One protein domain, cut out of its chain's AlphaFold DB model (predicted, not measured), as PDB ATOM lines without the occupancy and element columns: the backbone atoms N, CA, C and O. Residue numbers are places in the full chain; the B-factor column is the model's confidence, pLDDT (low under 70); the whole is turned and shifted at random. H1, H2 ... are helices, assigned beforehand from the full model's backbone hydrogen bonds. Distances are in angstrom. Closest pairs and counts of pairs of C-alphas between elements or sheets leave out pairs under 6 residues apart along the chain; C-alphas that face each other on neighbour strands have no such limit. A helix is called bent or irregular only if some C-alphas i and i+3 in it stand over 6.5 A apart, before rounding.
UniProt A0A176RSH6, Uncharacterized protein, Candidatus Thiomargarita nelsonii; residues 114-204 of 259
ATOM      1  N   ILE A 114     207.785 214.447 326.535       91.62
ATOM      2  CA  ILE A 114     207.080 215.263 325.550       91.62
ATOM      3  C   ILE A 114     208.111 215.736 324.531       91.62
ATOM      4  O   ILE A 114     209.238 216.072 324.897       91.62
ATOM      5  N   ASP A 115     207.740 215.750 323.255       92.06
ATOM      6  CA  ASP A 115     208.606 216.298 322.222       92.06
ATOM      7  C   ASP A 115     208.856 217.799 322.450       92.06
ATOM      8  O   ASP A 115     208.045 218.519 323.037       92.06
ATOM      9  N   SER A 116     210.001 218.284 321.973       92.56
ATOM     10  CA  SER A 116     210.434 219.655 322.235       92.56
ATOM     11  C   SER A 116     209.478 220.708 321.681       92.56
ATOM     12  O   SER A 116     209.360 221.777 322.264       92.56
ATOM     13  N   GLN A 117     208.808 220.438 320.560       92.75
ATOM     14  CA  GLN A 117     207.964 221.427 319.895       92.75
ATOM     15  C   GLN A 117     206.659 221.630 320.669       92.75
ATOM     16  O   GLN A 117     206.298 222.770 320.967       92.75
ATOM     17  N   SER A 118     206.006 220.535 321.062       93.38
ATOM     18  CA  SER A 118     204.813 220.576 321.910       93.38
ATOM     19  C   SER A 118     205.129 221.147 323.289       93.38
ATOM     20  O   SER A 118     204.410 222.019 323.773       93.38
ATOM     21  N   LEU A 119     206.232 220.714 323.912       95.75
ATOM     22  CA  LEU A 119     206.632 221.208 325.231       95.75
ATOM     23  C   LEU A 119     206.903 222.715 325.214       95.75
ATOM     24  O   LEU A 119     206.387 223.436 326.062       95.75
ATOM     25  N   ASN A 120     207.660 223.202 324.230       97.06
ATOM     26  CA  ASN A 120     207.952 224.624 324.095       97.06
ATOM     27  C   ASN A 120     206.678 225.454 323.924       97.06
ATOM     28  O   ASN A 120     206.508 226.472 324.593       97.06
ATOM     29  N   ALA A 121     205.757 225.001 323.071       96.62
ATOM     30  CA  ALA A 121     204.480 225.675 322.880       96.62
ATOM     31  C   ALA A 121     203.641 225.699 324.171       96.62
ATOM     32  O   ALA A 121     203.085 226.742 324.518       96.62
ATOM     33  N   LEU A 122     203.615 224.602 324.939       96.75
ATOM     34  CA  LEU A 122     202.961 224.566 326.251       96.75
ATOM     35  C   LEU A 122     203.617 225.516 327.258       96.75
ATOM     36  O   LEU A 122     202.908 226.187 328.008       96.75
ATOM     37  N   CYS A 123     204.946 225.625 327.265       96.56
ATOM     38  CA  CYS A 123     205.669 226.569 328.116       96.56
ATOM     39  C   CYS A 123     205.320 228.029 327.782       96.56
ATOM     40  O   CYS A 123     205.051 228.818 328.692       96.56
ATOM     41  N   ILE A 124     205.240 228.383 326.493       96.75
ATOM     42  CA  ILE A 124     204.808 229.719 326.046       96.75
ATOM     43  C   ILE A 124     203.349 229.979 326.450       96.75
ATOM     44  O   ILE A 124     203.037 231.032 327.016       96.75
ATOM     45  N   ALA A 125     202.455 229.011 326.220       96.88
ATOM     46  CA  ALA A 125     201.050 229.118 326.607       96.88
ATOM     47  C   ALA A 125     200.910 229.353 328.122       96.88
ATOM     48  O   ALA A 125     200.229 230.286 328.559       96.88
ATOM     49  N   TRP A 126     201.612 228.560 328.934       95.69
ATOM     50  CA  TRP A 126     201.638 228.712 330.387       95.69
ATOM     51  C   TRP A 126     202.147 230.097 330.810       95.69
ATOM     52  O   TRP A 126     201.520 230.758 331.644       95.69
ATOM     53  N   GLN A 127     203.228 230.588 330.196       93.38
ATOM     54  CA  GLN A 127     203.776 231.916 330.484       93.38
ATOM     55  C   GLN A 127     202.746 233.019 330.223       93.38
ATOM     56  O   GLN A 127     202.525 233.885 331.075       93.38
ATOM     57  N   HIS A 128     202.053 232.964 329.086       94.50
ATOM     58  CA  HIS A 128     201.011 233.932 328.760       94.50
ATOM     59  C   HIS A 128     199.805 233.852 329.698       94.50
ATOM     60  O   HIS A 128     199.324 234.896 330.144       94.50
ATOM     61  N   LYS A 129     199.386 232.646 330.103       92.88
ATOM     62  CA  LYS A 129     198.346 232.452 331.128       92.88
ATOM     63  C   LYS A 129     198.706 233.156 332.442       92.88
ATOM     64  O   LYS A 129     197.840 233.775 333.069       92.88
ATOM     65  N   HIS A 130     199.974 233.112 332.854       87.81
ATOM     66  CA  HIS A 130     200.449 233.836 334.041       87.81
ATOM     67  C   HIS A 130     200.492 235.350 333.837       87.81
ATOM     68  O   HIS A 130     200.005 236.092 334.696       87.81
ATOM     69  N   LEU A 131     200.983 235.830 332.692       88.12
ATOM     70  CA  LEU A 131     201.024 237.263 332.370       88.12
ATOM     71  C   LEU A 131     199.620 237.890 332.293       88.12
ATOM     72  O   LEU A 131     199.431 239.041 332.695       88.12
ATOM     73  N   THR A 132     198.597 237.139 331.875       87.81
ATOM     74  CA  THR A 132     197.188 237.574 331.907       87.81
ATOM     75  C   THR A 132     196.710 237.955 333.315       87.81
ATOM     76  O   THR A 132     195.859 238.839 333.456       87.81
ATOM     77  N   ASN A 133     197.239 237.314 334.363       78.75
ATOM     78  CA  ASN A 133     196.881 237.618 335.753       78.75
ATOM     79  C   ASN A 133     197.617 238.851 336.301       78.75
ATOM     80  O   ASN A 133     197.129 239.486 337.236       78.75
ATOM     81  N   GLN A 134     198.764 239.199 335.713       77.81
ATOM     82  CA  GLN A 134     199.620 240.310 336.143       77.81
ATOM     83  C   GLN A 134     199.321 241.615 335.386       77.81
ATOM     84  O   GLN A 134     199.573 242.710 335.890       77.81
ATOM     85  N   THR A 135     198.739 241.517 334.190       79.75
ATOM     86  CA  THR A 135     198.491 242.652 333.290       79.75
ATOM     87  C   THR A 135     197.022 243.095 333.280       79.75
ATOM     88  O   THR A 135     196.100 242.362 333.645       79.75
ATOM     89  N   LYS A 136     196.775 244.347 332.869       78.00
ATOM     90  CA  LYS A 136     195.432 244.945 332.767       78.00
ATOM     91  C   LYS A 136     195.206 245.533 331.373       78.00
ATOM     92  O   LYS A 136     196.152 245.874 330.674       78.00
ATOM     93  N   GLY A 137     193.940 245.694 330.986       82.25
ATOM     94  CA  GLY A 137     193.568 246.388 329.748       82.25
ATOM     95  C   GLY A 137     193.977 245.639 328.474       82.25
ATOM     96  O   GLY A 137     193.755 244.436 328.366       82.25
ATOM     97  N   VAL A 138     194.539 246.364 327.502       75.88
ATOM     98  CA  VAL A 138     194.860 245.847 326.157       75.88
ATOM     99  C   VAL A 138     195.920 244.744 326.200       75.88
ATOM    100  O   VAL A 138     195.736 243.710 325.562       75.88
ATOM    101  N   SER A 139     196.965 244.894 327.019       82.00
ATOM    102  CA  SER A 139     198.013 243.873 327.184       82.00
ATOM    103  C   SER A 139     197.462 242.550 327.719       82.00
ATOM    104  O   SER A 139     197.918 241.480 327.326       82.00
ATOM    105  N   LYS A 140     196.414 242.603 328.553       89.44
ATOM    106  CA  LYS A 140     195.741 241.393 329.034       89.44
ATOM    107  C   LYS A 140     195.108 240.611 327.884       89.44
ATOM    108  O   LYS A 140     195.210 239.390 327.863       89.44
ATOM    109  N   ARG A 141     194.451 241.308 326.949       90.88
ATOM    110  CA  ARG A 141     193.823 240.677 325.781       90.88
ATOM    111  C   ARG A 141     194.870 240.008 324.896       90.88
ATOM    112  O   ARG A 141     194.685 238.852 324.557       90.88
ATOM    113  N   TYR A 142     195.981 240.694 324.633       92.25
ATOM    114  CA  TYR A 142     197.107 240.121 323.894       92.25
ATOM    115  C   TYR A 142     197.581 238.791 324.503       92.25
ATOM    116  O   TYR A 142     197.655 237.792 323.803       92.25
ATOM    117  N   HIS A 143     197.808 238.734 325.820       93.88
ATOM    118  CA  HIS A 143     198.236 237.489 326.467       93.88
ATOM    119  C   HIS A 143     197.162 236.394 326.489       93.88
ATOM    120  O   HIS A 143     197.502 235.219 326.459       93.88
ATOM    121  N   VAL A 144     195.874 236.752 326.523       94.12
ATOM    122  CA  VAL A 144     194.788 235.768 326.366       94.12
ATOM    123  C   VAL A 144     194.805 235.170 324.960       94.12
ATOM    124  O   VAL A 144     194.691 233.955 324.819       94.12
ATOM    125  N   ASP A 145     194.973 236.009 323.939       95.06
ATOM    126  CA  ASP A 145     195.006 235.576 322.543       95.06
ATOM    127  C   ASP A 145     196.235 234.677 322.284       95.06
ATOM    128  O   ASP A 145     196.086 233.581 321.746       95.06
ATOM    129  N   GLU A 146     197.423 235.076 322.760       96.44
ATOM    130  CA  GLU A 146     198.646 234.258 322.691       96.44
ATOM    131  C   GLU A 146     198.490 232.928 323.439       96.44
ATOM    132  O   GLU A 146     198.834 231.876 322.906       96.44
ATOM    133  N   PHE A 147     197.927 232.941 324.652       96.12
ATOM    134  CA  PHE A 147     197.677 231.717 325.415       96.12
ATOM    135  C   PHE A 147     196.862 230.699 324.603       96.12
ATOM    136  O   PHE A 147     197.263 229.541 324.493       96.12
ATOM    137  N   HIS A 148     195.740 231.129 324.019       96.44
ATOM    138  CA  HIS A 148     194.883 230.242 323.234       96.44
ATOM    139  C   HIS A 148     195.554 229.760 321.948       96.44
ATOM    140  O   HIS A 148     195.393 228.595 321.587       96.44
ATOM    141  N   PHE A 149     196.315 230.628 321.275       96.62
ATOM    142  CA  PHE A 149     197.057 230.259 320.074       96.62
ATOM    143  C   PHE A 149     198.075 229.150 320.361       96.62
ATOM    144  O   PHE A 149     198.049 228.108 319.708       96.62
ATOM    145  N   TRP A 150     198.939 229.349 321.358       96.81
ATOM    146  CA  TRP A 150     200.003 228.398 321.674       96.81
ATOM    147  C   TRP A 150     199.479 227.095 322.268       96.81
ATOM    148  O   TRP A 150     200.013 226.036 321.944       96.81
ATOM    149  N   LEU A 151     198.413 227.149 323.075       95.44
ATOM    150  CA  LEU A 151     197.765 225.942 323.587       95.44
ATOM    151  C   LEU A 151     197.173 225.110 322.445       95.44
ATOM    152  O   LEU A 151     197.495 223.934 322.325       95.44
ATOM    153  N   SER A 152     196.393 225.736 321.557       93.69
ATOM    154  CA  SER A 152     195.814 225.047 320.399       93.69
ATOM    155  C   SER A 152     196.898 224.489 319.474       93.69
ATOM    156  O   SER A 152     196.781 223.366 318.986       93.69
ATOM    157  N   TYR A 153     197.981 225.239 319.258       93.31
ATOM    158  CA  TYR A 153     199.125 224.759 318.494       93.31
ATOM    159  C   TYR A 153     199.764 223.524 319.138       93.31
ATOM    160  O   TYR A 153     200.003 222.539 318.442       93.31
ATOM    161  N   ALA A 154     200.013 223.554 320.449       92.88
ATOM    162  CA  ALA A 154     200.587 222.429 321.178       92.88
ATOM    163  C   ALA A 154     199.678 221.194 321.133       92.88
ATOM    164  O   ALA A 154     200.148 220.105 320.821       92.88
ATOM    165  N   GLU A 155     198.378 221.362 321.380       90.06
ATOM    166  CA  GLU A 155     197.393 220.278 321.332       90.06
ATOM    167  C   GLU A 155     197.336 219.634 319.944       90.06
ATOM    168  O   GLU A 155     197.340 218.412 319.838       90.06
ATOM    169  N   HIS A 156     197.401 220.434 318.875       89.62
ATOM    170  CA  HIS A 156     197.494 219.917 317.510       89.62
ATOM    171  C   HIS A 156     198.799 219.166 317.211       89.62
ATOM    172  O   HIS A 156     198.793 218.291 316.350       89.62
ATOM    173  N   GLN A 157     199.918 219.502 317.863       87.38
ATOM    174  CA  GLN A 157     201.182 218.764 317.701       87.38
ATOM    175  C   GLN A 157     201.201 217.464 318.512       87.38
ATOM    176  O   GLN A 157     201.712 216.448 318.041       87.38
ATOM    177  N   LEU A 158     200.612 217.485 319.709       85.56
ATOM    178  CA  LEU A 158     200.412 216.300 320.545       85.56
ATOM    179  C   LEU A 158     199.436 215.307 319.898       85.56
ATOM    180  O   LEU A 158     199.510 214.100 320.146       85.56
ATOM    181  N   ASP A 159     198.533 215.809 319.055       68.50
ATOM    182  CA  ASP A 159     197.537 215.016 318.364       68.50
ATOM    183  C   ASP A 159     198.094 214.336 317.105       68.50
ATOM    184  O   ASP A 159     198.353 214.948 316.069       68.50
ATOM    185  N   SER A 160     198.189 213.006 317.164       54.03
ATOM    186  CA  SER A 160     198.024 212.214 315.943       54.03
ATOM    187  C   SER A 160     196.704 211.441 315.895       54.03
ATOM    188  O   SER A 160     196.363 211.013 314.790       54.03
ATOM    189  N   LYS A 161     195.973 211.236 317.019       55.34
ATOM    190  CA  LYS A 161     194.769 210.363 317.118       55.34
ATOM    191  C   LYS A 161     193.849 210.553 318.358       55.34
ATOM    192  O   LYS A 161     192.884 209.787 318.443       55.34
ATOM    193  N   ASN A 162     194.116 211.430 319.338       72.69
ATOM    194  CA  ASN A 162     193.306 211.490 320.578       72.69
ATOM    195  C   ASN A 162     193.395 212.829 321.349       72.69
ATOM    196  O   ASN A 162     194.325 213.043 322.129       72.69
ATOM    197  N   GLU A 163     192.366 213.669 321.205       75.62
ATOM    198  CA  GLU A 163     192.230 214.981 321.864       75.62
ATOM    199  C   GLU A 163     192.247 214.900 323.405       75.62
ATOM    200  O   GLU A 163     192.910 215.705 324.055       75.62
ATOM    201  N   GLU A 164     191.606 213.890 324.007       80.00
ATOM    202  CA  GLU A 164     191.530 213.743 325.474       80.00
ATOM    203  C   GLU A 164     192.918 213.501 326.094       80.00
ATOM    204  O   GLU A 164     193.219 213.933 327.205       80.00
ATOM    205  N   GLN A 165     193.810 212.837 325.354       82.50
ATOM    206  CA  GLN A 165     195.179 212.604 325.804       82.50
ATOM    207  C   GLN A 165     196.031 213.877 325.730       82.50
ATOM    208  O   GLN A 165     196.884 214.079 326.596       82.50
ATOM    209  N   ALA A 166     195.806 214.725 324.723       84.62
ATOM    210  CA  ALA A 166     196.503 216.000 324.591       84.62
ATOM    211  C   ALA A 166     196.145 216.942 325.749       84.62
ATOM    212  O   ALA A 166     197.052 217.483 326.380       84.62
ATOM    213  N   GLU A 167     194.858 217.049 326.101       87.56
ATOM    214  CA  GLU A 167     194.394 217.856 327.242       87.56
ATOM    215  C   GLU A 167     195.042 217.395 328.559       87.56
ATOM    216  O   GLU A 167     195.610 218.201 329.295       87.56
ATOM    217  N   VAL A 168     195.075 216.080 328.815       89.56
ATOM    218  CA  VAL A 168     195.712 215.513 330.020       89.56
ATOM    219  C   VAL A 168     197.211 215.833 330.092       89.56
ATOM    220  O   VAL A 168     197.741 216.087 331.177       89.56
ATOM    221  N   ILE A 169     197.917 215.818 328.957       90.69
ATOM    222  CA  ILE A 169     199.342 216.175 328.904       90.69
ATOM    223  C   ILE A 169     199.526 217.671 329.179       90.69
ATOM    224  O   ILE A 169     200.361 218.027 330.015       90.69
ATOM    225  N   SER A 170     198.741 218.531 328.524       92.31
ATOM    226  CA  SER A 170     198.762 219.985 328.718       92.31
ATOM    227  C   SER A 170     198.531 220.359 330.184       92.31
ATOM    228  O   SER A 170     199.330 221.098 330.768       92.31
ATOM    229  N   ASP A 171     197.506 219.779 330.809       92.19
ATOM    230  CA  ASP A 171     197.193 219.992 332.222       92.19
ATOM    231  C   ASP A 171     198.331 219.518 333.132       92.19
ATOM    232  O   ASP A 171     198.744 220.243 334.037       92.19
ATOM    233  N   SER A 172     198.918 218.347 332.857       92.38
ATOM    234  CA  SER A 172     200.052 217.842 333.638       92.38
ATOM    235  C   SER A 172     201.288 218.745 333.548       92.38
ATOM    236  O   SER A 172     202.022 218.869 334.536       92.38
ATOM    237  N   VAL A 173     201.556 219.348 332.385       93.50
ATOM    238  CA  VAL A 173     202.647 220.321 332.217       93.50
ATOM    239  C   VAL A 173     202.351 221.574 333.028       93.50
ATOM    240  O   VAL A 173     203.207 222.043 333.778       93.50
ATOM    241  N   PHE A 174     201.130 222.091 332.921       94.06
ATOM    242  CA  PHE A 174     200.727 223.317 333.600       94.06
ATOM    243  C   PHE A 174     200.743 223.160 335.117       94.06
ATOM    244  O   PHE A 174     201.234 224.052 335.803       94.06
ATOM    245  N   ASP A 175     200.276 222.026 335.638       91.19
ATOM    246  CA  ASP A 175     200.335 221.713 337.064       91.19
ATOM    247  C   ASP A 175     201.782 221.640 337.567       91.19
ATOM    248  O   ASP A 175     202.096 222.201 338.619       91.19
ATOM    249  N   SER A 176     202.678 221.017 336.790       90.38
ATOM    250  CA  SER A 176     204.104 220.936 337.133       90.38
ATOM    251  C   SER A 176     204.737 222.327 337.223       90.38
ATOM    252  O   SER A 176     205.491 222.609 338.151       90.38
ATOM    253  N   LEU A 177     204.413 223.213 336.280       89.75
ATOM    254  CA  LEU A 177     204.928 224.582 336.257       89.75
ATOM    255  C   LEU A 177     204.267 225.482 337.316       89.75
ATOM    256  O   LEU A 177     204.932 226.331 337.906       89.75
ATOM    257  N   ASP A 178     202.983 225.292 337.622       86.19
ATOM    258  CA  ASP A 178     202.269 226.070 338.644       86.19
ATOM    259  C   ASP A 178     202.824 225.848 340.058       86.19
ATOM    260  O   ASP A 178     202.783 226.764 340.889       86.19
ATOM    261  N   ASP A 179     203.379 224.669 340.346       78.75
ATOM    262  CA  ASP A 179     204.013 224.386 341.636       78.75
ATOM    263  C   ASP A 179     205.221 225.303 341.921       78.75
ATOM    264  O   ASP A 179     205.463 225.655 343.081       78.75
ATOM    265  N   LEU A 180     205.894 225.818 340.882       71.12
ATOM    266  CA  LEU A 180     206.935 226.845 341.017       71.12
ATOM    267  C   LEU A 180     206.378 228.152 341.589       71.12
ATOM    268  O   LEU A 180     206.892 228.680 342.576       71.12
ATOM    269  N   VAL A 181     205.293 228.660 341.002       61.03
ATOM    270  CA  VAL A 181     204.658 229.941 341.370       61.03
ATOM    271  C   VAL A 181     203.993 229.862 342.751       61.03
ATOM    272  O   VAL A 181     203.914 230.845 343.499       61.03
ATOM    273  N   ARG A 182     203.541 228.670 343.149       53.81
ATOM    274  CA  ARG A 182     203.004 228.435 344.496       53.81
ATOM    275  C   ARG A 182     204.069 228.638 345.573       53.81
ATOM    276  O   ARG A 182     203.750 229.162 346.635       53.81
ATOM    277  N   SER A 183     205.328 228.295 345.315       53.25
ATOM    278  CA  SER A 183     206.394 228.422 346.319       53.25
ATOM    279  C   SER A 183     206.711 229.884 346.700       53.25
ATOM    280  O   SER A 183     206.845 230.192 347.886       53.25
ATOM    281  N   SER A 184     206.719 230.813 345.736       56.41
ATOM    282  CA  SER A 184     206.968 232.245 345.974       56.41
ATOM    283  C   SER A 184     205.767 232.953 346.607       56.41
ATOM    284  O   SER A 184     205.912 233.666 347.603       56.41
ATOM    285  N   SER A 185     204.557 232.678 346.113       56.53
ATOM    286  CA  SER A 185     203.317 233.220 346.685       56.53
ATOM    287  C   SER A 185     203.055 232.728 348.113       56.53
ATOM    288  O   SER A 185     202.481 233.463 348.915       56.53
ATOM    289  N   LEU A 186     203.519 231.528 348.484       49.59
ATOM    290  CA  LEU A 186     203.494 231.055 349.870       49.59
ATOM    291  C   LEU A 186     204.380 231.915 350.776       49.59
ATOM    292  O   LEU A 186     203.931 232.302 351.854       49.59
ATOM    293  N   ILE A 187     205.598 232.255 350.348       55.94
ATOM    294  CA  ILE A 187     206.509 233.114 351.121       55.94
ATOM    295  C   ILE A 187     205.932 234.530 351.239       55.94
ATOM    296  O   ILE A 187     205.890 235.088 352.336       55.94
ATOM    297  N   GLU A 188     205.417 235.100 350.150       59.00
ATOM    298  CA  GLU A 188     204.761 236.415 350.156       59.00
ATOM    299  C   GLU A 188     203.493 236.438 351.017       59.00
ATOM    300  O   GLU A 188     203.245 237.406 351.746       59.00
ATOM    301  N   MET A 189     202.707 235.359 350.992       61.47
ATOM    302  CA  MET A 189     201.530 235.184 351.836       61.47
ATOM    303  C   MET A 189     201.925 235.059 353.308       61.47
ATOM    304  O   MET A 189     201.316 235.724 354.142       61.47
ATOM    305  N   VAL A 190     202.940 234.257 353.643       60.09
ATOM    306  CA  VAL A 190     203.468 234.127 355.012       60.09
ATOM    307  C   VAL A 190     203.990 235.477 355.504       60.09
ATOM    308  O   VAL A 190     203.621 235.920 356.592       60.09
ATOM    309  N   ASN A 191     204.754 236.191 354.677       67.25
ATOM    310  CA  ASN A 191     205.270 237.518 355.002       67.25
ATOM    311  C   ASN A 191     204.141 238.533 355.216       67.25
ATOM    312  O   ASN A 191     204.142 239.249 356.218       67.25
ATOM    313  N   SER A 192     203.142 238.570 354.334       70.25
ATOM    314  CA  SER A 192     201.976 239.457 354.463       70.25
ATOM    315  C   SER A 192     201.102 239.113 355.670       70.25
ATOM    316  O   SER A 192     200.490 239.993 356.270       70.25
ATOM    317  N   LEU A 193     201.054 237.837 356.046       73.12
ATOM    318  CA  LEU A 193     200.297 237.333 357.182       73.12
ATOM    319  C   LEU A 193     200.971 237.673 358.514       73.12
ATOM    320  O   LEU A 193     200.280 238.034 359.463       73.12
ATOM    321  N   ILE A 194     202.301 237.589 358.585       74.69
ATOM    322  CA  ILE A 194     203.065 237.819 359.816       74.69
ATOM    323  C   ILE A 194     203.341 239.321 360.037       74.69
ATOM    324  O   ILE A 194     203.260 239.805 361.169       74.69
ATOM    325  N   ARG A 195     203.604 240.089 358.968       79.50
ATOM    326  CA  ARG A 195     204.010 241.511 359.019       79.50
ATOM    327  C   ARG A 195     203.098 242.425 359.869       79.50
ATOM    328  O   ARG A 195     203.654 243.235 360.613       79.50
ATOM    329  N   PRO A 196     201.752 242.314 359.862       78.81
ATOM    330  CA  PRO A 196     200.882 243.123 360.725       78.81
ATOM    331  C   PRO A 196     201.148 242.939 362.225       78.81
ATOM    332  O   PRO A 196     201.073 243.904 362.990       78.81
ATOM    333  N   TYR A 197     201.504 241.723 362.651       77.94
ATOM    334  CA  TYR A 197     201.825 241.435 364.048       77.94
ATOM    335  C   TYR A 197     203.211 241.970 364.413       77.94
ATOM    336  O   TYR A 197     203.359 242.627 365.440       77.94
ATOM    337  N   LEU A 198     204.208 241.788 363.539       74.12
ATOM    338  CA  LEU A 198     205.570 242.286 363.788       74.12
ATOM    339  C   LEU A 198     205.624 243.815 363.872       74.12
ATOM    340  O   LEU A 198     206.287 244.361 364.755       74.12
ATOM    341  N   ASN A 199     204.885 244.501 362.995       78.38
ATOM    342  CA  ASN A 199     204.794 245.960 362.996       78.38
ATOM    343  C   ASN A 199     204.130 246.483 364.279       78.38
ATOM    344  O   ASN A 199     204.579 247.479 364.846       78.38
ATOM    345  N   SER A 200     203.106 245.782 364.773       74.56
ATOM    346  CA  SER A 200     202.437 246.109 366.040       74.56
ATOM    347  C   SER A 200     203.354 245.934 367.258       74.56
ATOM    348  O   SER A 200     203.231 246.673 368.231       74.56
ATOM    349  N   CYS A 201     204.318 245.008 367.190       72.00
ATOM    350  CA  CYS A 201     205.286 244.736 368.258       72.00
ATOM    351  C   CYS A 201     206.550 245.621 368.216       72.00
ATOM    352  O   CYS A 201     207.464 245.395 369.007       72.00
ATOM    353  N   LYS A 202     206.645 246.610 367.306       71.25
ATOM    354  CA  LYS A 202     207.817 247.509 367.147       71.25
ATOM    355  C   LYS A 202     209.172 246.770 367.113       71.25
ATOM    356  O   LYS A 202     210.170 247.273 367.620       71.25
ATOM    357  N   GLY A 203     209.205 245.562 366.545       64.00
ATOM    358  CA  GLY A 203     210.420 244.744 366.438       64.00
ATOM    359  C   GLY A 203     210.834 243.978 367.703       64.00
ATOM    360  O   GLY A 203     211.801 243.225 367.647       64.00
ATOM    361  N   GLN A 204     210.109 244.093 368.822       72.38
ATOM    362  CA  GLN A 204     210.335 243.263 370.013       72.38
ATOM    363  C   GLN A 204     209.539 241.961 369.905       72.38
ATOM    364  O   GLN A 204     208.441 241.822 370.443       72.38
TER     365      GLN A 204
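Overview. This is residues 114 to 204 of the 259 residues of an uncharacterized protein of Candidatus Thiomargarita nelsonii (UniProt A0A176RSH6). One long helix, H3, packs with its first part on a helical hairpin made by H1 and H2, and from residue 182 on it sticks out as a long arm. H1 and H2 lie side by side, and H3 folds back after H2 and splays away from them, like the second limb of a V. The printed part has 91 residues, with three named helices in the order H1, H2, H3 and no named strand; the class is all helix. The whole is only just loose, close to extended, with a radius of gyration of the C-alphas of 18.4 A. It spans 64 by 29 by 20 A, and the arm makes much of the length.

Along the chain. H3 is residues 163 to 200, 55.0 A from first to last C-alpha, ending with C-alpha 200 at (202.437, 246.109, 366.040). It has a kink of 36 degrees near residue 181. H3 is irregular, but only just: C-alphas 193 and 196 are 6.8 A apart. H2 is residues 138 to 158, 30.6 A long, and its C-alpha 138 is at (194.860, 245.847, 326.157). H1 is residues 116 to 134, 27.1 A long, and begins with C-alpha 116 at (210.434, 219.655, 322.235).

Arrangement. The three helices form an up and down bundle, each running against the one before it in the chain. H3 touches H2 with residues 163 to 170 alone, against residues 151 to 158 of H2; the closest C-alphas are those of Glu 155 and Ala 166, 5.5 A apart. These two make a helical hairpin, running opposite ways at a steep tilt of 39 degrees. H3 touches H1 with residues 170 to 177 alone, against residues 122 to 126 of H1; the closest C-alphas are those of Trp 126 and Phe 174, 6.3 A apart. H1 and H3 run the same way at a steep tilt of 37 degrees, only just past shallow. H1 and H2 touch with 40 pairs of C-alphas within 8 A, the closest being those of Ala 125 and Phe 147, 4.4 A apart. They are a helical hairpin too, running opposite ways at a shallow tilt of 23 degrees. In H2 every O i to N i+4 pair is within hydrogen-bond range; in H1 it is 14 of 15 and in H3 29 of 34.

Size, cuts and confidence. The C-alphas farthest apart are those of Lys 161 and Gln 204, 64.2 A. Residues 182 to 204, of which 182 to 200 belong to H3, stand free; the body without them spans 38 by 23 by 20 A. The printed part has no cut, and both links, H1 to H2 and H2 to H3, are tight. The mean pLDDT of the printed part is 82.5, and it is under 70 at residues 159 to 161, 181 to 191 and 203.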